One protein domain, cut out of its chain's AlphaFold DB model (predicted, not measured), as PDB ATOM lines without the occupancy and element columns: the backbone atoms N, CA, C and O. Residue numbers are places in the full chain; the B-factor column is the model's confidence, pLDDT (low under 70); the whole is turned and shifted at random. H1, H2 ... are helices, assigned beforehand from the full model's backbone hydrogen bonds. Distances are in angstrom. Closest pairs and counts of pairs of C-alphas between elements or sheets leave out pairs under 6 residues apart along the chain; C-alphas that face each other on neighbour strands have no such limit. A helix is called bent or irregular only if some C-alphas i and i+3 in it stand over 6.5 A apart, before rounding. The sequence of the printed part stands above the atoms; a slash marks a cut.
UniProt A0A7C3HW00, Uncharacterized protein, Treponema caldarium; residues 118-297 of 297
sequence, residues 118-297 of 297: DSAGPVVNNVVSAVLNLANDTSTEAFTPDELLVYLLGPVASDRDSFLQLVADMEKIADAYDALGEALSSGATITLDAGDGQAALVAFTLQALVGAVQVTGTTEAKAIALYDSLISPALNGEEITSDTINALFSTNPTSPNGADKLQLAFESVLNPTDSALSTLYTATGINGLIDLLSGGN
ATOM      1  N   ASP A 118     -22.450  16.982  32.758       78.12
ATOM      2  CA  ASP A 118     -21.699  17.889  31.890       78.12
ATOM      3  C   ASP A 118     -20.400  17.260  31.361       78.12
ATOM      4  O   ASP A 118     -19.790  17.801  30.438       78.12
ATOM      5  N   SER A 119     -19.977  16.112  31.906       78.50
ATOM      6  CA  SER A 119     -18.724  15.442  31.548       78.50
ATOM      7  C   SER A 119     -18.932  14.072  30.901       78.50
ATOM      8  O   SER A 119     -18.241  13.768  29.928       78.50
ATOM      9  N   ALA A 120     -19.892  13.260  31.356       78.81
ATOM     10  CA  ALA A 120     -20.002  11.870  30.914       78.81
ATOM     11  C   ALA A 120     -20.312  11.737  29.414       78.81
ATOM     12  O   ALA A 120     -19.575  11.070  28.688       78.81
ATOM     13  N   GLY A 121     -21.346  12.427  28.920       74.06
ATOM     14  CA  GLY A 121     -21.693  12.430  27.495       74.06
ATOM     15  C   GLY A 121     -20.544  12.925  26.597       74.06
ATOM     16  O   GLY A 121     -20.179  12.240  25.635       74.06
ATOM     17  N   PRO A 122     -19.923  14.083  26.899       76.12
ATOM     18  CA  PRO A 122     -18.731  14.544  26.190       76.12
ATOM     19  C   PRO A 122     -17.557  13.554  26.211       76.12
ATOM     20  O   PRO A 122     -16.925  13.371  25.171       76.12
ATOM     21  N   VAL A 123     -17.280  12.885  27.338       76.31
ATOM     22  CA  VAL A 123     -16.230  11.851  27.422       76.31
ATOM     23  C   VAL A 123     -16.526  10.696  26.476       76.31
ATOM     24  O   VAL A 123     -15.660  10.356  25.676       76.31
ATOM     25  N   VAL A 124     -17.743  10.140  26.498       74.38
ATOM     26  CA  VAL A 124     -18.122   9.042  25.591       74.38
ATOM     27  C   VAL A 124     -17.886   9.444  24.134       74.38
ATOM     28  O   VAL A 124     -17.204   8.732  23.395       74.38
ATOM     29  N   ASN A 125     -18.365  10.624  23.731       70.56
ATOM     30  CA  ASN A 125     -18.201  11.116  22.363       70.56
ATOM     31  C   ASN A 125     -16.727  11.316  21.979       70.56
ATOM     32  O   ASN A 125     -16.326  10.952  20.871       70.56
ATOM     33  N   ASN A 126     -15.920  11.881  22.880       71.56
ATOM     34  CA  ASN A 126     -14.497  12.121  22.642       71.56
ATOM     35  C   ASN A 126     -13.726  10.809  22.491       71.56
ATOM     36  O   ASN A 126     -12.927  10.678  21.566       71.56
ATOM     37  N   VAL A 127     -14.000   9.831  23.355       70.12
ATOM     38  CA  VAL A 127     -13.344   8.521  23.336       70.12
ATOM     39  C   VAL A 127     -13.684   7.774  22.060       70.12
ATOM     40  O   VAL A 127     -12.784   7.355  21.336       70.12
ATOM     41  N   VAL A 128     -14.972   7.667  21.728       67.44
ATOM     42  CA  VAL A 128     -15.406   6.993  20.498       67.44
ATOM     43  C   VAL A 128     -14.811   7.683  19.272       67.44
ATOM     44  O   VAL A 128     -14.307   7.013  18.372       67.44
ATOM     45  N   SER A 129     -14.790   9.018  19.249       66.50
ATOM     46  CA  SER A 129     -14.177   9.775  18.153       66.50
ATOM     47  C   SER A 129     -12.671   9.535  18.052       66.50
ATOM     48  O   SER A 129     -12.160   9.381  16.947       66.50
ATOM     49  N   ALA A 130     -11.949   9.477  19.175       65.88
ATOM     50  CA  ALA A 130     -10.518   9.185  19.195       65.88
ATOM     51  C   ALA A 130     -10.228   7.782  18.646       65.88
ATOM     52  O   ALA A 130      -9.382   7.633  17.766       65.88
ATOM     53  N   VAL A 131     -10.995   6.781  19.085       61.97
ATOM     54  CA  VAL A 131     -10.882   5.395  18.607       61.97
ATOM     55  C   VAL A 131     -11.163   5.302  17.105       61.97
ATOM     56  O   VAL A 131     -10.393   4.689  16.369       61.97
ATOM     57  N   LEU A 132     -12.222   5.957  16.619       62.72
ATOM     58  CA  LEU A 132     -12.564   5.976  15.192       62.72
ATOM     59  C   LEU A 132     -11.535   6.735  14.344       62.72
ATOM     60  O   LEU A 132     -11.244   6.327  13.219       62.72
ATOM     61  N   ASN A 133     -10.985   7.838  14.851       61.06
ATOM     62  CA  ASN A 133      -9.943   8.590  14.152       61.06
ATOM     63  C   ASN A 133      -8.654   7.773  14.040       61.06
ATOM     64  O   ASN A 133      -8.029   7.791  12.982       61.06
ATOM     65  N   LEU A 134      -8.301   7.018  15.083       56.31
ATOM     66  CA  LEU A 134      -7.119   6.161  15.069       56.31
ATOM     67  C   LEU A 134      -7.300   4.932  14.169       56.31
ATOM     68  O   LEU A 134      -6.391   4.589  13.425       56.31
ATOM     69  N   ALA A 135      -8.493   4.328  14.138       54.03
ATOM     70  CA  ALA A 135      -8.815   3.235  13.211       54.03
ATOM     71  C   ALA A 135      -8.723   3.645  11.725       54.03
ATOM     72  O   ALA A 135      -8.563   2.797  10.847       54.03
ATOM     73  N   ASN A 136      -8.842   4.945  11.440       51.78
ATOM     74  CA  ASN A 136      -8.649   5.506  10.105       51.78
ATOM     75  C   ASN A 136      -7.187   5.883   9.816       51.78
ATOM     76  O   ASN A 136      -6.865   6.167   8.656       51.78
ATOM     77  N   ASP A 137      -6.310   5.887  10.825       52.41
ATOM     78  CA  ASP A 137      -4.885   6.089  10.621       52.41
ATOM     79  C   ASP A 137      -4.258   4.783  10.119       52.41
ATOM     80  O   ASP A 137      -4.356   3.716  10.714       52.41
ATOM     81  N   THR A 138      -3.644   4.841   8.944       48.47
ATOM     82  CA  THR A 138      -3.121   3.650   8.251       48.47
ATOM     83  C   THR A 138      -1.817   3.108   8.852       48.47
ATOM     84  O   THR A 138      -1.214   2.192   8.282       48.47
ATOM     85  N   SER A 139      -1.347   3.670   9.972       49.31
ATOM     86  CA  SER A 139      -0.230   3.129  10.744       49.31
ATOM     87  C   SER A 139      -0.701   1.949  11.591       49.31
ATOM     88  O   SER A 139      -1.542   2.079  12.465       49.31
ATOM     89  N   THR A 140      -0.128   0.783  11.321       43.34
ATOM     90  CA  THR A 140      -0.432  -0.537  11.894       43.34
ATOM     91  C   THR A 140      -0.080  -0.713  13.383       43.34
ATOM     92  O   THR A 140       0.276  -1.819  13.785       43.34
ATOM     93  N   GLU A 141      -0.083   0.343  14.194       51.84
ATOM     94  CA  GLU A 141       0.195   0.224  15.629       51.84
ATOM     95  C   GLU A 141      -1.119  -0.006  16.383       51.84
ATOM     96  O   GLU A 141      -2.058   0.780  16.288       51.84
ATOM     97  N   ALA A 142      -1.212  -1.153  17.060       51.56
ATOM     98  CA  ALA A 142      -2.319  -1.459  17.957       51.56
ATOM     99  C   ALA A 142      -2.266  -0.525  19.175       51.56
ATOM    100  O   ALA A 142      -1.175  -0.191  19.634       51.56
ATOM    101  N   PHE A 143      -3.431  -0.152  19.713       51.22
ATOM    102  CA  PHE A 143      -3.532   0.655  20.931       51.22
ATOM    103  C   PHE A 143      -2.757   0.008  22.082       51.22
ATOM    104  O   PHE A 143      -2.970  -1.173  22.378       51.22
ATOM    105  N   THR A 144      -1.936   0.784  22.790       55.31
ATOM    106  CA  THR A 144      -1.511   0.396  24.135       55.31
ATOM    107  C   THR A 144      -2.489   0.983  25.172       55.31
ATOM    108  O   THR A 144      -3.015   2.085  24.982       55.31
ATOM    109  N   PRO A 145      -2.817   0.268  26.267       54.47
ATOM    110  CA  PRO A 145      -3.812   0.732  27.242       54.47
ATOM    111  C   PRO A 145      -3.489   2.079  27.886       54.47
ATOM    112  O   PRO A 145      -4.403   2.789  28.292       54.47
ATOM    113  N   ASP A 146      -2.209   2.426  28.000       52.75
ATOM    114  CA  ASP A 146      -1.715   3.688  28.547       52.75
ATOM    115  C   ASP A 146      -1.993   4.881  27.619       52.75
ATOM    116  O   ASP A 146      -2.404   5.934  28.108       52.75
ATOM    117  N   GLU A 147      -1.887   4.709  26.298       59.16
ATOM    118  CA  GLU A 147      -2.307   5.726  25.326       59.16
ATOM    119  C   GLU A 147      -3.819   5.940  25.388       59.16
ATOM    120  O   GLU A 147      -4.288   7.079  25.478       59.16
ATOM    121  N   LEU A 148      -4.594   4.848  25.428       58.62
ATOM    122  CA  LEU A 148      -6.046   4.923  25.571       58.62
ATOM    123  C   LEU A 148      -6.425   5.641  26.868       58.62
ATOM    124  O   LEU A 148      -7.366   6.421  26.864       58.62
ATOM    125  N   LEU A 149      -5.675   5.440  27.954       57.25
ATOM    126  CA  LEU A 149      -5.918   6.067  29.254       57.25
ATOM    127  C   LEU A 149      -5.759   7.586  29.233       57.25
ATOM    128  O   LEU A 149      -6.572   8.314  29.809       57.25
ATOM    129  N   VAL A 150      -4.722   8.066  28.549       59.47
ATOM    130  CA  VAL A 150      -4.476   9.500  28.368       59.47
ATOM    131  C   VAL A 150      -5.544  10.109  27.451       59.47
ATOM    132  O   VAL A 150      -6.064  11.185  27.756       59.47
ATOM    133  N   TYR A 151      -5.956   9.402  26.391       57.50
ATOM    134  CA  TYR A 151      -7.070   9.819  25.529       57.50
ATOM    135  C   TYR A 151      -8.440   9.771  26.228       57.50
ATOM    136  O   TYR A 151      -9.276  10.641  25.982       57.50
ATOM    137  N   LEU A 152      -8.661   8.795  27.114       57.00
ATOM    138  CA  LEU A 152      -9.895   8.592  27.878       57.00
ATOM    139  C   LEU A 152     -10.171   9.748  28.841       57.00
ATOM    140  O   LEU A 152     -11.331  10.100  29.044       57.00
ATOM    141  N   LEU A 153      -9.124  10.330  29.437       56.31
ATOM    142  CA  LEU A 153      -9.270  11.178  30.628       56.31
ATOM    143  C   LEU A 153      -8.652  12.577  30.488       56.31
ATOM    144  O   LEU A 153      -9.018  13.479  31.240       56.31
ATOM    145  N   GLY A 154      -7.770  12.791  29.507       55.28
ATOM    146  CA  GLY A 154      -7.101  14.072  29.266       55.28
ATOM    147  C   GLY A 154      -8.006  15.227  28.781       55.28
ATOM    148  O   GLY A 154      -7.802  16.367  29.184       55.28
ATOM    149  N   PRO A 155      -9.023  15.015  27.927       55.81
ATOM    150  CA  PRO A 155      -9.779  16.149  27.382       55.81
ATOM    151  C   PRO A 155     -10.866  16.753  28.289       55.81
ATOM    152  O   PRO A 155     -11.337  17.844  27.975       55.81
ATOM    153  N   VAL A 156     -11.321  16.072  29.353       53.38
ATOM    154  CA  VAL A 156     -12.591  16.449  30.029       53.38
ATOM    155  C   VAL A 156     -12.468  16.712  31.531       53.38
ATOM    156  O   VAL A 156     -13.246  17.494  32.070       53.38
ATOM    157  N   ALA A 157     -11.470  16.154  32.214       61.69
ATOM    158  CA  ALA A 157     -11.247  16.435  33.628       61.69
ATOM    159  C   ALA A 157     -10.129  17.470  33.816       61.69
ATOM    160  O   ALA A 157      -8.994  17.123  34.133       61.69
ATOM    161  N   SER A 158     -10.446  18.751  33.602       71.88
ATOM    162  CA  SER A 158      -9.488  19.861  33.766       71.88
ATOM    163  C   SER A 158      -8.954  20.021  35.192       71.88
ATOM    164  O   SER A 158      -7.958  20.710  35.415       71.88
ATOM    165  N   ASP A 159      -9.647  19.427  36.156       84.25
ATOM    166  CA  ASP A 159      -9.351  19.484  37.574       84.25
ATOM    167  C   ASP A 159      -9.820  18.197  38.274       84.25
ATOM    168  O   ASP A 159     -10.567  17.384  37.718       84.25
ATOM    169  N   ARG A 160      -9.364  18.024  39.518       88.38
ATOM    170  CA  ARG A 160      -9.625  16.827  40.320       88.38
ATOM    171  C   ARG A 160     -11.110  16.646  40.630       88.38
ATOM    172  O   ARG A 160     -11.584  15.517  40.589       88.38
ATOM    173  N   ASP A 161     -11.835  17.714  40.945       89.38
ATOM    174  CA  ASP A 161     -13.236  17.608  41.368       89.38
ATOM    175  C   ASP A 161     -14.106  17.179  40.181       89.38
ATOM    176  O   ASP A 161     -14.908  16.251  40.295       89.38
ATOM    177  N   SER A 162     -13.857  17.765  39.007       86.19
ATOM    178  CA  SER A 162     -14.475  17.354  37.744       86.19
ATOM    179  C   SER A 162     -14.154  15.896  37.387       86.19
ATOM    180  O   SER A 162     -15.029  15.175  36.904       86.19
ATOM    181  N   PHE A 163     -12.926  15.428  37.657       87.56
ATOM    182  CA  PHE A 163     -12.566  14.017  37.480       87.56
ATOM    183  C   PHE A 163     -13.361  13.092  38.404       87.56
ATOM    184  O   PHE A 163     -13.874  12.066  37.963       87.56
ATOM    185  N   LEU A 164     -13.462  13.440  39.687       90.31
ATOM    186  CA  LEU A 164     -14.184  12.626  40.661       90.31
ATOM    187  C   LEU A 164     -15.677  12.560  40.337       90.31
ATOM    188  O   LEU A 164     -16.261  11.482  40.427       90.31
ATOM    189  N   GLN A 165     -16.270  13.670  39.887       89.38
ATOM    190  CA  GLN A 165     -17.652  13.677  39.414       89.38
ATOM    191  C   GLN A 165     -17.830  12.778  38.185       89.38
ATOM    192  O   GLN A 165     -18.765  11.984  38.148       89.38
ATOM    193  N   LEU A 166     -16.911  12.840  37.214       89.81
ATOM    194  CA  LEU A 166     -16.931  11.948  36.052       89.81
ATOM    195  C   LEU A 166     -16.862  10.470  36.466       89.81
ATOM    196  O   LEU A 166     -17.610   9.656  35.933       89.81
ATOM    197  N   VAL A 167     -15.975  10.114  37.400       91.31
ATOM    198  CA  VAL A 167     -15.862   8.732  37.894       91.31
ATOM    199  C   VAL A 167     -17.162   8.288  38.565       91.31
ATOM    200  O   VAL A 167     -17.620   7.186  38.280       91.31
ATOM    201  N   ALA A 168     -17.776   9.139  39.390       92.12
ATOM    202  CA  ALA A 168     -19.048   8.838  40.047       92.12
ATOM    203  C   ALA A 168     -20.211   8.695  39.045       92.12
ATOM    204  O   ALA A 168     -21.025   7.780  39.162       92.12
ATOM    205  N   ASP A 169     -20.279   9.559  38.030       91.69
ATOM    206  CA  ASP A 169     -21.292   9.472  36.974       91.69
ATOM    207  C   ASP A 169     -21.111   8.193  36.140       91.69
ATOM    208  O   ASP A 169     -22.079   7.494  35.843       91.69
ATOM    209  N   MET A 170     -19.870   7.837  35.802       91.81
ATOM    210  CA  MET A 170     -19.569   6.607  35.064       91.81
ATOM    211  C   MET A 170     -19.761   5.342  35.902       91.81
ATOM    212  O   MET A 170     -20.052   4.299  35.330       91.81
ATOM    213  N   GLU A 171     -19.619   5.408  37.229       93.31
ATOM    214  CA  GLU A 171     -19.991   4.315  38.145       93.31
ATOM    215  C   GLU A 171     -21.493   4.048  38.042       93.31
ATOM    216  O   GLU A 171     -21.898   2.945  37.686       93.31
ATOM    217  N   LYS A 172     -22.311   5.100  38.169       93.25
ATOM    218  CA  LYS A 172     -23.769   5.009  38.009       93.25
ATOM    219  C   LYS A 172     -24.197   4.454  36.646       93.25
ATOM    220  O   LYS A 172     -25.165   3.694  36.575       93.25
ATOM    221  N   ILE A 173     -23.513   4.864  35.573       92.12
ATOM    222  CA  ILE A 173     -23.759   4.380  34.205       92.12
ATOM    223  C   ILE A 173     -23.351   2.906  34.067       92.12
ATOM    224  O   ILE A 173     -24.105   2.125  33.489       92.12
ATOM    225  N   ALA A 174     -22.186   2.517  34.593       92.75
ATOM    226  CA  ALA A 174     -21.711   1.135  34.549       92.75
ATOM    227  C   ALA A 174     -22.649   0.194  35.319       92.75
ATOM    228  O   ALA A 174     -23.046  -0.827  34.765       92.75
ATOM    229  N   ASP A 175     -23.080   0.575  36.525       92.56
ATOM    230  CA  ASP A 175     -24.020  -0.204  37.342       92.56
ATOM    231  C   ASP A 175     -25.357  -0.425  36.620       92.56
ATOM    232  O   ASP A 175     -25.919  -1.524  36.622       92.56
ATOM    233  N   ALA A 176     -25.859   0.613  35.946       91.94
ATOM    234  CA  ALA A 176     -27.069   0.515  35.144       91.94
ATOM    235  C   ALA A 176     -26.883  -0.436  33.946       91.94
ATOM    236  O   ALA A 176     -27.712  -1.318  33.719       91.94
ATOM    237  N   TYR A 177     -25.788  -0.313  33.190       93.12
ATOM    238  CA  TYR A 177     -25.531  -1.201  32.053       93.12
ATOM    239  C   TYR A 177     -25.240  -2.649  32.464       93.12
ATOM    240  O   TYR A 177     -25.614  -3.566  31.726       93.12
ATOM    241  N   ASP A 178     -24.647  -2.875  33.634       92.50
ATOM    242  CA  ASP A 178     -24.445  -4.213  34.194       92.50
ATOM    243  C   ASP A 178     -25.797  -4.878  34.494       92.50
ATOM    244  O   ASP A 178     -26.110  -5.944  33.955       92.50
ATOM    245  N   ALA A 179     -26.680  -4.170  35.210       90.75
ATOM    246  CA  ALA A 179     -28.041  -4.628  35.489       90.75
ATOM    247  C   ALA A 179     -28.869  -4.862  34.209       90.75
ATOM    248  O   ALA A 179     -29.666  -5.805  34.129       90.75
ATOM    249  N   LEU A 180     -28.679  -4.032  33.177       90.25
ATOM    250  CA  LEU A 180     -29.285  -4.244  31.865       90.25
ATOM    251  C   LEU A 180     -28.763  -5.534  31.210       90.25
ATOM    252  O   LEU A 180     -29.563  -6.334  30.718       90.25
ATOM    253  N   GLY A 181     -27.449  -5.775  31.236       90.81
ATOM    254  CA  GLY A 181     -26.833  -7.009  30.742       90.81
ATOM    255  C   GLY A 181     -27.371  -8.262  31.443       90.81
ATOM    256  O   GLY A 181     -27.706  -9.255  30.782       90.81
ATOM    257  N   GLU A 182     -27.541  -8.209  32.765       91.12
ATOM    258  CA  GLU A 182     -28.163  -9.283  33.550       91.12
ATOM    259  C   GLU A 182     -29.628  -9.519  33.153       91.12
ATOM    260  O   GLU A 182     -30.077 -10.664  32.995       91.12
ATOM    261  N   ALA A 183     -30.394  -8.441  32.962       87.94
ATOM    262  CA  ALA A 183     -31.794  -8.522  32.573       87.94
ATOM    263  C   ALA A 183     -31.964  -9.122  31.167       87.94
ATOM    264  O   ALA A 183     -32.817  -9.995  30.980       87.94
ATOM    265  N   LEU A 184     -31.121  -8.733  30.204       88.56
ATOM    266  CA  LEU A 184     -31.082  -9.324  28.860       88.56
ATOM    267  C   LEU A 184     -30.711 -10.810  28.910       88.56
ATOM    268  O   LEU A 184     -31.379 -11.632  28.283       88.56
ATOM    269  N   SER A 185     -29.708 -11.171  29.717       89.62
ATOM    270  CA  SER A 185     -29.303 -12.571  29.932       89.62
ATOM    271  C   SER A 185     -30.433 -13.411  30.537       89.62
ATOM    272  O   SER A 185     -30.547 -14.610  30.280       89.62
ATOM    273  N   SER A 186     -31.318 -12.762  31.298       88.06
ATOM    274  CA  SER A 186     -32.527 -13.346  31.883       88.06
ATOM    275  C   SER A 186     -33.743 -13.343  30.940       88.06
ATOM    276  O   SER A 186     -34.826 -13.772  31.341       88.06
ATOM    277  N   GLY A 187     -33.587 -12.881  29.694       86.12
ATOM    278  CA  GLY A 187     -34.617 -12.908  28.654       86.12
ATOM    279  C   GLY A 187     -35.384 -11.601  28.454       86.12
ATOM    280  O   GLY A 187     -36.453 -11.637  27.842       86.12
ATOM    281  N   ALA A 188     -34.887 -10.465  28.959       82.62
ATOM    282  CA  ALA A 188     -35.490  -9.172  28.655       82.62
ATOM    283  C   ALA A 188     -35.431  -8.859  27.149       82.62
ATOM    284  O   ALA A 188     -34.465  -9.184  26.460       82.62
ATOM    285  N   THR A 189     -36.473  -8.206  26.639       80.94
ATOM    286  CA  THR A 189     -36.612  -7.829  25.230       80.94
ATOM    287  C   THR A 189     -36.756  -6.318  25.118       80.94
ATOM    288  O   THR A 189     -37.874  -5.808  25.027       80.94
ATOM    289  N   ILE A 190     -35.627  -5.613  25.126       71.31
ATOM    290  CA  ILE A 190     -35.570  -4.159  24.932       71.31
ATOM    291  C   ILE A 190     -34.758  -3.860  23.675       71.31
ATOM    292  O   ILE A 190     -33.880  -4.634  23.295       71.31
ATOM    293  N   THR A 191     -35.091  -2.769  22.990       73.19
ATOM    294  CA  THR A 191     -34.325  -2.336  21.817       73.19
ATOM    295  C   THR A 191     -33.163  -1.484  22.288       73.19
ATOM    296  O   THR A 191     -33.390  -0.508  22.994       73.19
ATOM    297  N   LEU A 192     -31.956  -1.860  21.878       73.31
ATOM    298  CA  LEU A 192     -30.732  -1.115  22.130       73.31
ATOM    299  C   LEU A 192     -30.110  -0.679  20.812       73.31
ATOM    300  O   LEU A 192     -30.318  -1.320  19.775       73.31
ATOM    301  N   ASP A 193     -29.334   0.394  20.867       71.56
ATOM    302  CA  ASP A 193     -28.545   0.864  19.744       71.56
ATOM    303  C   ASP A 193     -27.037   0.854  20.043       71.56
ATOM    304  O   ASP A 193     -26.569   0.441  21.105       71.56
ATOM    305  N   ALA A 194     -26.242   1.237  19.044       66.94
ATOM    306  CA  ALA A 194     -24.790   1.247  19.171       66.94
ATOM    307  C   ALA A 194     -24.287   2.330  20.143       66.94
ATOM    308  O   ALA A 194     -23.189   2.186  20.678       66.94
ATOM    309  N   GLY A 195     -25.063   3.397  20.370       68.62
ATOM    310  CA  GLY A 195     -24.751   4.441  21.343       68.62
ATOM    311  C   GLY A 195     -24.791   3.896  22.770       68.62
ATOM    312  O   GLY A 195     -23.870   4.165  23.542       68.62
ATOM    313  N   ASP A 196     -25.765   3.034  23.075       76.50
ATOM    314  CA  ASP A 196     -25.846   2.343  24.369       76.50
ATOM    315  C   ASP A 196     -24.591   1.510  24.645       76.50
ATOM    316  O   ASP A 196     -23.981   1.583  25.712       76.50
ATOM    317  N   GLY A 197     -24.156   0.738  23.645       77.38
ATOM    318  CA  GLY A 197     -22.963  -0.094  23.779       77.38
ATOM    319  C   GLY A 197     -21.680   0.729  23.906       77.38
ATOM    320  O   GLY A 197     -20.783   0.362  24.662       77.38
ATOM    321  N   GLN A 198     -21.592   1.866  23.212       77.44
ATOM    322  CA  GLN A 198     -20.465   2.792  23.330       77.44
ATOM    323  C   GLN A 198     -20.375   3.409  24.726       77.44
ATOM    324  O   GLN A 198     -19.292   3.426  25.313       77.44
ATOM    325  N   ALA A 199     -21.498   3.884  25.270       83.44
ATOM    326  CA  ALA A 199     -21.541   4.437  26.617       83.44
ATOM    327  C   ALA A 199     -21.158   3.383  27.664       83.44
ATOM    328  O   ALA A 199     -20.296   3.649  28.505       83.44
ATOM    329  N   ALA A 200     -21.710   2.170  27.552       87.75
ATOM    330  CA  ALA A 200     -21.358   1.046  28.412       87.75
ATOM    331  C   ALA A 200     -19.854   0.742  28.366       87.75
ATOM    332  O   ALA A 200     -19.194   0.688  29.399       87.75
ATOM    333  N   LEU A 201     -19.285   0.592  27.167       84.56
ATOM    334  CA  LEU A 201     -17.864   0.305  26.974       84.56
ATOM    335  C   LEU A 201     -16.957   1.348  27.640       84.56
ATOM    336  O   LEU A 201     -16.002   0.979  28.327       84.56
ATOM    337  N   VAL A 202     -17.251   2.638  27.465       84.44
ATOM    338  CA  VAL A 202     -16.461   3.722  28.070       84.44
ATOM    339  C   VAL A 202     -16.595   3.715  29.594       84.44
ATOM    340  O   VAL A 202     -15.581   3.815  30.289       84.44
ATOM    341  N   ALA A 203     -17.812   3.537  30.115       89.94
ATOM    342  CA  ALA A 203     -18.066   3.474  31.551       89.94
ATOM    343  C   ALA A 203     -17.335   2.289  32.209       89.94
ATOM    344  O   ALA A 203     -16.567   2.490  33.153       89.94
ATOM    345  N   PHE A 204     -17.477   1.075  31.663       90.50
ATOM    346  CA  PHE A 204     -16.775  -0.114  32.162       90.50
ATOM    347  C   PHE A 204     -15.259   0.012  32.052       90.50
ATOM    348  O   PHE A 204     -14.545  -0.414  32.958       90.50
ATOM    349  N   THR A 205     -14.758   0.636  30.984       85.94
ATOM    350  CA  THR A 205     -13.324   0.904  30.847       85.94
ATOM    351  C   THR A 205     -12.846   1.803  31.981       85.94
ATOM    352  O   THR A 205     -11.916   1.428  32.689       85.94
ATOM    353  N   LEU A 206     -13.499   2.944  32.233       88.06
ATOM    354  CA  LEU A 206     -13.104   3.824  33.337       88.06
ATOM    355  C   LEU A 206     -13.164   3.105  34.694       88.06
ATOM    356  O   LEU A 206     -12.222   3.212  35.482       88.06
ATOM    357  N   GLN A 207     -14.217   2.325  34.943       89.44
ATOM    358  CA  GLN A 207     -14.352   1.554  36.179       89.44
ATOM    359  C   GLN A 207     -13.248   0.505  36.342       89.44
ATOM    360  O   GLN A 207     -12.654   0.400  37.417       89.44
ATOM    361  N   ALA A 208     -12.897  -0.225  35.282       88.62
ATOM    362  CA  ALA A 208     -11.803  -1.192  35.316       88.62
ATOM    363  C   ALA A 208     -10.456  -0.517  35.615       88.62
ATOM    364  O   ALA A 208      -9.665  -1.028  36.410       88.62
ATOM    365  N   LEU A 209     -10.214   0.664  35.037       85.50
ATOM    366  CA  LEU A 209      -8.992   1.436  35.250       85.50
ATOM    367  C   LEU A 209      -8.875   1.967  36.680       85.50
ATOM    368  O   LEU A 209      -7.837   1.788  37.320       85.50
ATOM    369  N   VAL A 210      -9.945   2.567  37.213       89.75
ATOM    370  CA  VAL A 210      -9.998   2.995  38.619       89.75
ATOM    371  C   VAL A 210      -9.855   1.779  39.536       89.75
ATOM    372  O   VAL A 210      -9.075   1.808  40.486       89.75
ATOM    373  N   GLY A 211     -10.530   0.671  39.224       88.88
ATOM    374  CA  GLY A 211     -10.463  -0.582  39.971       88.88
ATOM    375  C   GLY A 211      -9.059  -1.191  40.031       88.88
ATOM    376  O   GLY A 211      -8.668  -1.707  41.088       88.88
ATOM    377  N   ALA A 212      -8.288  -1.074  38.945       88.50
ATOM    378  CA  ALA A 212      -6.928  -1.594  38.817       88.50
ATOM    379  C   ALA A 212      -5.901  -0.871  39.703       88.50
ATOM    380  O   ALA A 212      -4.847  -1.448  39.997       88.50
ATOM    381  N   VAL A 213      -6.195   0.351  40.163       90.19
ATOM    382  CA  VAL A 213      -5.326   1.105  41.075       90.19
ATOM    383  C   VAL A 213      -5.147   0.336  42.390       90.19
ATOM    384  O   VAL A 213      -6.110  -0.012  43.080       90.19
ATOM    385  N   GLN A 214      -3.891   0.091  42.761       88.50
ATOM    386  CA  GLN A 214      -3.474  -0.704  43.923       88.50
ATOM    387  C   GLN A 214      -3.304   0.140  45.194       88.50
ATOM    388  O   GLN A 214      -2.513  -0.183  46.080       88.50
ATOM    389  N   VAL A 215      -4.081   1.217  45.303       83.12
ATOM    390  CA  VAL A 215      -4.242   1.976  46.543       83.12
ATOM    391  C   VAL A 215      -5.345   1.323  47.369       83.12
ATOM    392  O   VAL A 215      -6.434   1.026  46.876       83.12
ATOM    393  N   THR A 216      -5.068   1.083  48.649       79.94
ATOM    394  CA  THR A 216      -6.076   0.604  49.597       79.94
ATOM    395  C   THR A 216      -7.092   1.708  49.870       79.94
ATOM    396  O   THR A 216      -6.704   2.775  50.344       79.94
ATOM    397  N   GLY A 217      -8.378   1.460  49.637       82.06
ATOM    398  CA  GLY A 217      -9.417   2.446  49.921       82.06
ATOM    399  C   GLY A 217     -10.674   2.262  49.081       82.06
ATOM    400  O   GLY A 217     -10.886   1.208  48.483       82.06
ATOM    401  N   THR A 218     -11.501   3.304  49.082       91.06
ATOM    402  CA  THR A 218     -12.725   3.430  48.281       91.06
ATOM    403  C   THR A 218     -12.406   3.674  46.802       91.06
ATOM    404  O   THR A 218     -11.268   4.005  46.456       91.06
ATOM    405  N   THR A 219     -13.418   3.564  45.934       89.50
ATOM    406  CA  THR A 219     -13.352   4.003  44.527       89.50
ATOM    407  C   THR A 219     -12.825   5.435  44.423       89.50
ATOM    408  O   THR A 219     -11.897   5.697  43.665       89.50
ATOM    409  N   GLU A 220     -13.309   6.337  45.283       91.56
ATOM    410  CA  GLU A 220     -12.835   7.723  45.369       91.56
ATOM    411  C   GLU A 220     -11.328   7.819  45.665       91.56
ATOM    412  O   GLU A 220     -10.607   8.528  44.971       91.56
ATOM    413  N   ALA A 221     -10.809   7.063  46.641       93.06
ATOM    414  CA  ALA A 221      -9.379   7.088  46.966       93.06
ATOM    415  C   ALA A 221      -8.506   6.609  45.792       93.06
ATOM    416  O   ALA A 221      -7.429   7.156  45.541       93.06
ATOM    417  N   LYS A 222      -8.985   5.601  45.057       93.12
ATOM    418  CA  LYS A 222      -8.333   5.104  43.842       93.12
ATOM    419  C   LYS A 222      -8.384   6.129  42.709       93.12
ATOM    420  O   LYS A 222      -7.370   6.347  42.052       93.12
ATOM    421  N   ALA A 223      -9.522   6.795  42.528       91.19
ATOM    422  CA  ALA A 223      -9.695   7.857  41.545       91.19
ATOM    423  C   ALA A 223      -8.786   9.063  41.839       91.19
ATOM    424  O   ALA A 223      -8.116   9.551  40.934       91.19
ATOM    425  N   ILE A 224      -8.671   9.485  43.104       92.31
ATOM    426  CA  ILE A 224      -7.728  10.539  43.517       92.31
ATOM    427  C   ILE A 224      -6.294  10.146  43.152       92.31
ATOM    428  O   ILE A 224      -5.572  10.945  42.561       92.31
ATOM    429  N   ALA A 225      -5.880   8.916  43.470       91.88
ATOM    430  CA  ALA A 225      -4.531   8.453  43.168       91.88
ATOM    431  C   ALA A 225      -4.249   8.417  41.658       91.88
ATOM    432  O   ALA A 225      -3.176   8.851  41.233       91.88
ATOM    433  N   LEU A 226      -5.218   7.954  40.861       89.06
ATOM    434  CA  LEU A 226      -5.142   7.961  39.401       89.06
ATOM    435  C   LEU A 226      -5.016   9.388  38.854       89.06
ATOM    436  O   LEU A 226      -4.150   9.653  38.019       89.06
ATOM    437  N   TYR A 227      -5.833  10.316  39.355       87.94
ATOM    438  CA  TYR A 227      -5.788  11.707  38.926       87.94
ATOM    439  C   TYR A 227      -4.450  12.363  39.262       87.94
ATOM    440  O   TYR A 227      -3.788  12.914  38.386       87.94
ATOM    441  N   ASP A 228      -4.024  12.266  40.520       89.62
ATOM    442  CA  ASP A 228      -2.837  12.960  41.016       89.62
ATOM    443  C   ASP A 228      -1.541  12.418  40.420       89.62
ATOM    444  O   ASP A 228      -0.607  13.178  40.178       89.62
ATOM    445  N   SER A 229      -1.476  11.105  40.202       86.12
ATOM    446  CA  SER A 229      -0.227  10.448  39.816       86.12
ATOM    447  C   SER A 229      -0.092  10.252  38.311       86.12
ATOM    448  O   SER A 229       1.016   9.999  37.850       86.12
ATOM    449  N   LEU A 230      -1.184  10.340  37.545       84.12
ATOM    450  CA  LEU A 230      -1.161  10.047  36.113       84.12
ATOM    451  C   LEU A 230      -1.871  11.108  35.272       84.12
ATOM    452  O   LEU A 230      -1.256  11.669  34.371       84.12
ATOM    453  N   ILE A 231      -3.130  11.431  35.574       81.94
ATOM    454  CA  ILE A 231      -3.912  12.346  34.727       81.94
ATOM    455  C   ILE A 231      -3.361  13.771  34.815       81.94
ATOM    456  O   ILE A 231      -3.032  14.363  33.793       81.94
ATOM    457  N   SER A 232      -3.204  14.323  36.019       84.81
ATOM    458  CA  SER A 232      -2.725  15.696  36.198       84.81
ATOM    459  C   SER A 232      -1.311  15.920  35.636       84.81
ATOM    460  O   SER A 232      -1.129  16.914  34.930       84.81
ATOM    461  N   PRO A 233      -0.323  15.026  35.848       82.81
ATOM    462  CA  PRO A 233       0.967  15.108  35.158       82.81
ATOM    463  C   PRO A 233       0.839  15.076  33.627       82.81
ATOM    464  O   PRO A 233       1.387  15.952  32.955       82.81
ATOM    465  N   ALA A 234       0.055  14.143  33.069       79.31
ATOM    466  CA  ALA A 234      -0.150  14.042  31.620       79.31
ATOM    467  C   ALA A 234      -0.766  15.324  31.030       79.31
ATOM    468  O   ALA A 234      -0.308  15.816  29.998       79.31
ATOM    469  N   LEU A 235      -1.754  15.916  31.713       77.50
ATOM    470  CA  LEU A 235      -2.366  17.195  31.329       77.50
ATOM    471  C   LEU A 235      -1.362  18.353  31.292       77.50
ATOM    472  O   LEU A 235      -1.518  19.286  30.508       77.50
ATOM    473  N   ASN A 236      -0.324  18.288  32.125       81.62
ATOM    474  CA  ASN A 236       0.754  19.273  32.172       81.62
ATOM    475  C   ASN A 236       1.902  18.959  31.193       81.62
ATOM    476  O   ASN A 236       2.913  19.663  31.188       81.62
ATOM    477  N   GLY A 237       1.746  17.940  30.341       75.88
ATOM    478  CA  GLY A 237       2.752  17.523  29.365       75.88
ATOM    479  C   GLY A 237       3.927  16.761  29.979       75.88
ATOM    480  O   GLY A 237       4.989  16.687  29.359       75.88
ATOM    481  N   GLU A 238       3.764  16.226  31.191       82.06
ATOM    482  CA  GLU A 238       4.758  15.352  31.804       82.06
ATOM    483  C   GLU A 238       4.696  13.952  31.186       82.06
ATOM    484  O   GLU A 238       3.627  13.422  30.880       82.06
ATOM    485  N   GLU A 239       5.865  13.344  31.001       79.06
ATOM    486  CA  GLU A 239       5.980  11.989  30.470       79.06
ATOM    487  C   GLU A 239       5.496  10.966  31.505       79.06
ATOM    488  O   GLU A 239       5.970  10.931  32.645       79.06
ATOM    489  N   ILE A 240       4.575  10.091  31.097       76.44
ATOM    490  CA  ILE A 240       4.135   8.970  31.926       76.44
ATOM    491  C   ILE A 240       5.181   7.863  31.852       76.44
ATOM    492  O   ILE A 240       5.351   7.194  30.837       76.44
ATOM    493  N   THR A 241       5.901   7.673  32.956       81.00
ATOM    494  CA  THR A 241       6.977   6.682  33.042       81.00
ATOM    495  C   THR A 241       6.466   5.313  33.486       81.00
ATOM    496  O   THR A 241       5.450   5.188  34.178       81.00
ATOM    497  N   SER A 242       7.234   4.260  33.186       79.88
ATOM    498  CA  SER A 242       6.962   2.918  33.714       79.88
ATOM    499  C   SER A 242       6.974   2.870  35.247       79.88
ATOM    500  O   SER A 242       6.254   2.062  35.827       79.88
ATOM    501  N   ASP A 243       7.746   3.732  35.915       82.25
ATOM    502  CA  ASP A 243       7.759   3.824  37.378       82.25
ATOM    503  C   ASP A 243       6.423   4.351  37.915       82.25
ATOM    504  O   ASP A 243       5.892   3.794  38.874       82.25
ATOM    505  N   THR A 244       5.833   5.352  37.253       82.38
ATOM    506  CA  THR A 244       4.497   5.879  37.574       82.38
ATOM    507  C   THR A 244       3.421   4.800  37.427       82.38
ATOM    508  O   THR A 244       2.631   4.571  38.346       82.38
ATOM    509  N   ILE A 245       3.431   4.075  36.304       83.19
ATOM    510  CA  ILE A 245       2.514   2.954  36.047       83.19
ATOM    511  C   ILE A 245       2.690   1.856  37.104       83.19
ATOM    512  O   ILE A 245       1.722   1.351  37.673       83.19
ATOM    513  N   ASN A 246       3.929   1.496  37.424       85.94
ATOM    514  CA  ASN A 246       4.215   0.478  38.427       85.94
ATOM    515  C   ASN A 246       3.807   0.905  39.838       85.94
ATOM    516  O   ASN A 246       3.303   0.070  40.588       85.94
ATOM    517  N   ALA A 247       3.979   2.176  40.197       85.56
ATOM    518  CA  ALA A 247       3.573   2.699  41.496       85.56
ATOM    519  C   ALA A 247       2.052   2.628  41.704       85.56
ATOM    520  O   ALA A 247       1.603   2.333  42.810       85.56
ATOM    521  N   LEU A 248       1.266   2.860  40.648       86.88
ATOM    522  CA  LEU A 248      -0.194   2.829  40.715       86.88
ATOM    523  C   LEU A 248      -0.781   1.424  40.593       86.88
ATOM    524  O   LEU A 248      -1.732   1.098  41.299       86.88
ATOM    525  N   PHE A 249      -0.247   0.603  39.690       88.81
ATOM    526  CA  PHE A 249      -0.917  -0.628  39.267       88.81
ATOM    527  C   PHE A 249      -0.226  -1.906  39.758       88.81
ATOM    528  O   PHE A 249      -0.835  -2.973  39.722       88.81
ATOM    529  N   SER A 250       1.008  -1.854  40.278       87.62
ATOM    530  CA  SER A 250       1.694  -3.046  40.800       87.62
ATOM    531  C   SER A 250       1.353  -3.326  42.267       87.62
ATOM    532  O   SER A 250       1.308  -2.430  43.101       87.62
ATOM    533  N   THR A 251       1.204  -4.608  42.621       79.81
ATOM    534  CA  THR A 251       1.217  -5.059  44.035       79.81
ATOM    535  C   THR A 251       2.570  -5.615  44.460       79.81
ATOM    536  O   THR A 251       2.746  -5.988  45.618       79.81
ATOM    537  N   ASN A 252       3.513  -5.747  43.525       79.31
ATOM    538  CA  ASN A 252       4.814  -6.341  43.774       79.31
ATOM    539  C   ASN A 252       5.914  -5.275  43.642       79.31
ATOM    540  O   ASN A 252       6.289  -4.930  42.521       79.31
ATOM    541  N   PRO A 253       6.476  -4.781  44.760       71.06
ATOM    542  CA  PRO A 253       7.550  -3.791  44.722       71.06
ATOM    543  C   PRO A 253       8.898  -4.378  44.271       71.06
ATOM    544  O   PRO A 253       9.819  -3.630  43.968       71.06
ATOM    545  N   THR A 254       9.041  -5.708  44.237       78.25
ATOM    546  CA  THR A 254      10.299  -6.398  43.886       78.25
ATOM    547  C   THR A 254      10.348  -6.910  42.446       78.25
ATOM    548  O   THR A 254      11.428  -7.155  41.921       78.25
ATOM    549  N   SER A 255       9.188  -7.061  41.806       81.56
ATOM    550  CA  SER A 255       9.037  -7.385  40.385       81.56
ATOM    551  C   SER A 255       7.772  -6.694  39.875       81.56
ATOM    552  O   SER A 255       6.719  -7.337  39.811       81.56
ATOM    553  N   PRO A 256       7.841  -5.380  39.609       82.56
ATOM    554  CA  PRO A 256       6.670  -4.609  39.241       82.56
ATOM    555  C   PRO A 256       6.046  -5.088  37.933       82.56
ATOM    556  O   PRO A 256       6.757  -5.379  36.976       82.56
ATOM    557  N   ASN A 257       4.719  -5.184  37.916       82.19
ATOM    558  CA  ASN A 257       3.934  -5.656  36.773       82.19
ATOM    559  C   ASN A 257       2.721  -4.749  36.508       82.19
ATOM    560  O   ASN A 257       1.632  -5.227  36.191       82.19
ATOM    561  N   GLY A 258       2.893  -3.437  36.704       83.62
ATOM    562  CA  GLY A 258       1.811  -2.464  36.580       83.62
ATOM    563  C   GLY A 258       1.212  -2.421  35.175       83.62
ATOM    564  O   GLY A 258      -0.007  -2.443  35.048       83.62
ATOM    565  N   ALA A 259       2.056  -2.450  34.139       81.06
ATOM    566  CA  ALA A 259       1.610  -2.474  32.744       81.06
ATOM    567  C   ALA A 259       0.775  -3.729  32.428       81.06
ATOM    568  O   ALA A 259      -0.323  -3.611  31.895       81.06
ATOM    569  N   ASP A 260       1.236  -4.913  32.848       83.88
ATOM    570  CA  ASP A 260       0.496  -6.166  32.643       83.88
ATOM    571  C   ASP A 260      -0.869  -6.139  33.341       83.88
ATOM    572  O   ASP A 260      -1.869  -6.595  32.797       83.88
ATOM    573  N   LYS A 261      -0.942  -5.595  34.559       84.00
ATOM    574  CA  LYS A 261      -2.208  -5.490  35.296       84.00
ATOM    575  C   LYS A 261      -3.176  -4.497  34.672       84.00
ATOM    576  O   LYS A 261      -4.377  -4.752  34.677       84.00
ATOM    577  N   LEU A 262      -2.654  -3.391  34.153       82.31
ATOM    578  CA  LEU A 262      -3.440  -2.412  33.421       82.31
ATOM    579  C   LEU A 262      -4.019  -3.025  32.141       82.31
ATOM    580  O   LEU A 262      -5.218  -2.913  31.894       82.31
ATOM    581  N   GLN A 263      -3.186  -3.751  31.390       82.06
ATOM    582  CA  GLN A 263      -3.597  -4.513  30.212       82.06
ATOM    583  C   GLN A 263      -4.690  -5.529  30.562       82.06
ATOM    584  O   GLN A 263      -5.727  -5.548  29.911       82.06
ATOM    585  N   LEU A 264      -4.510  -6.319  31.626       84.00
ATOM    586  CA  LEU A 264      -5.509  -7.300  32.063       84.00
ATOM    587  C   LEU A 264      -6.848  -6.654  32.445       84.00
ATOM    588  O   LEU A 264      -7.902  -7.211  32.138       84.00
ATOM    589  N   ALA A 265      -6.826  -5.493  33.105       85.12
ATOM    590  CA  ALA A 265      -8.046  -4.757  33.432       85.12
ATOM    591  C   ALA A 265      -8.778  -4.309  32.159       85.12
ATOM    592  O   ALA A 265      -9.986  -4.509  32.045       85.12
ATOM    593  N   PHE A 266      -8.044  -3.791  31.174       81.31
ATOM    594  CA  PHE A 266      -8.619  -3.380  29.898       81.31
ATOM    595  C   PHE A 266      -9.160  -4.571  29.084       81.31
ATOM    596  O   PHE A 266     -10.298  -4.551  28.617       81.31
ATOM    597  N   GLU A 267      -8.396  -5.660  28.996       82.75
ATOM    598  CA  GLU A 267      -8.808  -6.894  28.318       82.75
ATOM    599  C   GLU A 267     -10.051  -7.526  28.942       82.75
ATOM    600  O   GLU A 267     -10.857  -8.101  28.214       82.75
ATOM    601  N   SER A 268     -10.236  -7.402  30.260       86.00
ATOM    602  CA  SER A 268     -11.425  -7.929  30.938       86.00
ATOM    603  C   SER A 268     -12.724  -7.238  30.513       86.00
ATOM    604  O   SER A 268     -13.782  -7.863  30.564       86.00
ATOM    605  N   VAL A 269     -12.635  -5.983  30.054       87.00
ATOM    606  CA  VAL A 269     -13.768  -5.227  29.507       87.00
ATOM    607  C   VAL A 269     -13.983  -5.577  28.041       87.00
ATOM    608  O   VAL A 269     -15.112  -5.824  27.644       87.00
ATOM    609  N   LEU A 270     -12.917  -5.642  27.234       83.00
ATOM    610  CA  LEU A 270     -13.033  -5.952  25.802       83.00
ATOM    611  C   LEU A 270     -13.448  -7.403  25.534       83.00
ATOM    612  O   LEU A 270     -14.200  -7.675  24.604       83.00
ATOM    613  N   ASN A 271     -12.959  -8.332  26.350       83.19
ATOM    614  CA  ASN A 271     -13.218  -9.762  26.235       83.19
ATOM    615  C   ASN A 271     -13.881 -10.269  27.523       83.19
ATOM    616  O   ASN A 271     -13.271 -11.046  28.272       83.19
ATOM    617  N   PRO A 272     -15.118  -9.824  27.816       82.12
ATOM    618  CA  PRO A 272     -15.776 -10.166  29.060       82.12
ATOM    619  C   PRO A 272     -16.021 -11.671  29.122       82.12
ATOM    620  O   PRO A 272     -16.550 -12.286  28.194       82.12
ATOM    621  N   THR A 273     -15.635 -12.270  30.245       73.56
ATOM    622  CA  THR A 273     -15.960 -13.673  30.550       73.56
ATOM    623  C   THR A 273     -17.330 -13.817  31.218       73.56
ATOM    624  O   THR A 273     -17.845 -14.932  31.312       73.56
ATOM    625  N   ASP A 274     -17.926 -12.698  31.645       69.56
ATOM    626  CA  ASP A 274     -19.295 -12.616  32.147       69.56
ATOM    627  C   ASP A 274     -20.312 -12.642  30.993       69.56
ATOM    628  O   ASP A 274     -20.146 -11.974  29.966       69.56
ATOM    629  N   SER A 275     -21.399 -13.391  31.182       75.69
ATOM    630  CA  SER A 275     -22.538 -13.402  30.270       75.69
ATOM    631  C   SER A 275     -23.265 -12.060  30.171       75.69
ATOM    632  O   SER A 275     -23.768 -11.765  29.091       75.69
ATOM    633  N   ALA A 276     -23.322 -11.243  31.228       84.69
ATOM    634  CA  ALA A 276     -24.096 -10.000  31.245       84.69
ATOM    635  C   ALA A 276     -23.522  -8.961  30.271       84.69
ATOM    636  O   ALA A 276     -24.204  -8.547  29.329       84.69
ATOM    637  N   LEU A 277     -22.239  -8.622  30.427       86.31
ATOM    638  CA  LEU A 277     -21.559  -7.662  29.558       86.31
ATOM    639  C   LEU A 277     -21.437  -8.174  28.111       86.31
ATOM    640  O   LEU A 277     -21.691  -7.435  27.161       86.31
ATOM    641  N   SER A 278     -21.140  -9.467  27.926       87.38
ATOM    642  CA  SER A 278     -21.112 -10.087  26.592       87.38
ATOM    643  C   SER A 278     -22.482 -10.039  25.891       87.38
ATOM    644  O   SER A 278     -22.572  -9.754  24.689       87.38
ATOM    645  N   THR A 279     -23.566 -10.264  26.642       89.00
ATOM    646  CA  THR A 279     -24.941 -10.160  26.132       89.00
ATOM    647  C   THR A 279     -25.272  -8.723  25.745       89.00
ATOM    648  O   THR A 279     -25.830  -8.505  24.669       89.00
ATOM    649  N   LEU A 280     -24.878  -7.743  26.562       88.25
ATOM    650  CA  LEU A 280     -25.071  -6.324  26.268       88.25
ATOM    651  C   LEU A 280     -24.364  -5.905  24.969       88.25
ATOM    652  O   LEU A 280     -24.971  -5.273  24.104       88.25
ATOM    653  N   TYR A 281     -23.103  -6.294  24.782       87.94
ATOM    654  CA  TYR A 281     -22.344  -5.971  23.566       87.94
ATOM    655  C   TYR A 281     -22.935  -6.605  22.308       87.94
ATOM    656  O   TYR A 281     -23.019  -5.970  21.254       87.94
ATOM    657  N   THR A 282     -23.439  -7.830  22.440       86.56
ATOM    658  CA  THR A 282     -24.155  -8.500  21.354       86.56
ATOM    659  C   THR A 282     -25.464  -7.781  21.022       86.56
ATOM    660  O   THR A 282     -25.770  -7.590  19.847       86.56
ATOM    661  N   ALA A 283     -26.225  -7.361  22.036       83.12
ATOM    662  CA  ALA A 283     -27.512  -6.690  21.859       83.12
ATOM    663  C   ALA A 283     -27.383  -5.287  21.237       83.12
ATOM    664  O   ALA A 283     -28.239  -4.889  20.454       83.12
ATOM    665  N   THR A 284     -26.301  -4.569  21.545       78.69
ATOM    666  CA  THR A 284     -26.008  -3.221  21.019       78.69
ATOM    667  C   THR A 284     -25.294  -3.245  19.662       78.69
ATOM    668  O   THR A 284     -25.264  -2.244  18.947       78.69
ATOM    669  N   GLY A 285     -24.722  -4.390  19.274       77.62
ATOM    670  CA  GLY A 285     -24.032  -4.558  17.994       77.62
ATOM    671  C   GLY A 285     -22.655  -3.887  17.927       77.62
ATOM    672  O   GLY A 285     -22.152  -3.647  16.828       77.62
ATOM    673  N   ILE A 286     -22.021  -3.601  19.069       74.75
ATOM    674  CA  ILE A 286     -20.728  -2.893  19.123       74.75
ATOM    675  C   ILE A 286     -19.501  -3.792  18.920       74.75
ATOM    676  O   ILE A 286     -18.377  -3.311  19.029       74.75
ATOM    677  N   ASN A 287     -19.680  -5.077  18.600       74.00
ATOM    678  CA  ASN A 287     -18.572  -6.029  18.438       74.00
ATOM    679  C   ASN A 287     -17.485  -5.525  17.471       74.00
ATOM    680  O   ASN A 287     -16.307  -5.711  17.738       74.00
ATOM    681  N   GLY A 288     -17.849  -4.794  16.411       65.88
ATOM    682  CA  GLY A 288     -16.860  -4.192  15.506       65.88
ATOM    683  C   GLY A 288     -15.989  -3.102  16.153       65.88
ATOM    684  O   GLY A 288     -14.831  -2.950  15.781       65.88
ATOM    685  N   LEU A 289     -16.512  -2.357  17.133       66.69
ATOM    686  CA  LEU A 289     -15.733  -1.393  17.920       66.69
ATOM    687  C   LEU A 289     -14.798  -2.108  18.906       66.69
ATOM    688  O   LEU A 289     -13.661  -1.684  19.092       66.69
ATOM    689  N   ILE A 290     -15.257  -3.211  19.497       70.25
ATOM    690  CA  ILE A 290     -14.445  -4.066  20.376       70.25
ATOM    691  C   ILE A 290     -13.298  -4.714  19.593       70.25
ATOM    692  O   ILE A 290     -12.154  -4.712  20.050       70.25
ATOM    693  N   ASP A 291     -13.575  -5.216  18.390       69.38
ATOM    694  CA  ASP A 291     -12.568  -5.793  17.497       69.38
ATOM    695  C   ASP A 291     -11.489  -4.759  17.132       69.38
ATOM    696  O   ASP A 291     -10.301  -5.076  17.126       69.38
ATOM    697  N   LEU A 292     -11.879  -3.500  16.894       65.12
ATOM    698  CA  LEU A 292     -10.936  -2.402  16.653       65.12
ATOM    699  C   LEU A 292     -10.052  -2.115  17.877       65.12
ATOM    700  O   LEU A 292      -8.843  -1.941  17.735       65.12
ATOM    701  N   LEU A 293     -10.632  -2.095  19.079       66.06
ATOM    702  CA  LEU A 293      -9.903  -1.824  20.325       66.06
ATOM    703  C   LEU A 293      -8.993  -2.971  20.771       66.06
ATOM    704  O   LEU A 293      -7.973  -2.730  21.408       66.06
ATOM    705  N   SER A 294      -9.337  -4.210  20.424       63.91
ATOM    706  CA  SER A 294      -8.507  -5.393  20.685       63.91
ATOM    707  C   SER A 294      -7.384  -5.588  19.656       63.91
ATOM    708  O   SER A 294      -6.634  -6.562  19.738       63.91
ATOM    709  N   GLY A 295      -7.234  -4.651  18.714       56.94
ATOM    710  CA  GLY A 295      -6.145  -4.623  17.741       56.94
ATOM    711  C   GLY A 295      -6.438  -5.334  16.420       56.94
ATOM    712  O   GLY A 295      -5.549  -5.341  15.575       56.94
ATOM    713  N   GLY A 296      -7.651  -5.867  16.223       49.06
ATOM    714  CA  GLY A 296      -8.111  -6.521  14.993       49.06
ATOM    715  C   GLY A 296      -7.308  -7.771  14.592       49.06
ATOM    716  O   GLY A 296      -6.086  -7.751  14.493       49.06
ATOM    717  N   ASN A 297      -7.987  -8.880  14.289       36.19
ATOM    718  CA  ASN A 297      -7.372  -9.948  13.482       36.19
ATOM    719  C   ASN A 297      -7.552  -9.672  11.987       36.19
ATOM    720  O   ASN A 297      -8.691  -9.335  11.591       36.19
TER     721      ASN A 297
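AT A GLANCE: This is residues 118 to 297 of the 297 residues of an uncharacterized protein of Treponema caldarium (UniProt A0A7C3HW00). H4 runs through the middle of a rounded body, with H3 crossing it on one side, H7 alongside on the opposite side, and H1 crossing between. The hairpin H5 and H6 lies toward one end of the longest axis, H8 toward the other. The 180 printed residues include nine named helices, H1 to H9 in chain order, and no named strand: all helix, mostly crossed, with 3 of 13 touching pairs at a shallow tilt. The whole is compact, with a radius of gyration of the C-alphas of 16.1 A and spans of 47 by 40 by 35 A.

HOW THE PARTS SIT: H1, residues 120 to 135, and H2, residues 145 to 153, touch as a hairpin, Val 127 and Leu 152 having the closest C-alphas, 5.7 A. H3, residues 160 to 185, touches the hub H4, residues 194 to 212, at a steep tilt of 61 degrees; closest C-alphas are Met 170 and Ala 203, 4.9 A. H5, residues 219 to 235, and H6, residues 242 to 249, form a hairpin at 17 degrees, closest C-alphas Ser 229 and Thr 244, 6.9 A. H7, residues 258 to 270, touches H4 at a shallow tilt of 27 degrees, opposite ways, closest C-alphas Ala 208 and Ala 265, 5.5 A. H8, residues 275 to 284, touches residues 177 to 185 of H3, closest C-alphas Gly 181 and Ala 276, 4.1 A. H9, residues 287 to 293, is near H4. Every O i to N i+4 pair is within hydrogen-bond range except in H5, 11 of 13, and H7, 8 of 9.

IN THESE COORDINATES: H1 begins at C-alpha 120 (-20.002, 11.870, 30.914); H9 ends at C-alpha 293 (-9.903, -1.824, 20.325). H3 is 36.9 A long, H4 26.7 A. H5 has a kink of 36 degrees near residue 227 and is only just irregular, C-alphas 229 and 232 being 6.8 A apart.

THE WHOLE: The farthest C-alphas, Thr 189 and Thr 254, are 50.5 A apart. The printed part has no cut and no long link. Residues under pLDDT 70 include 128 to 157 and 291 to 297.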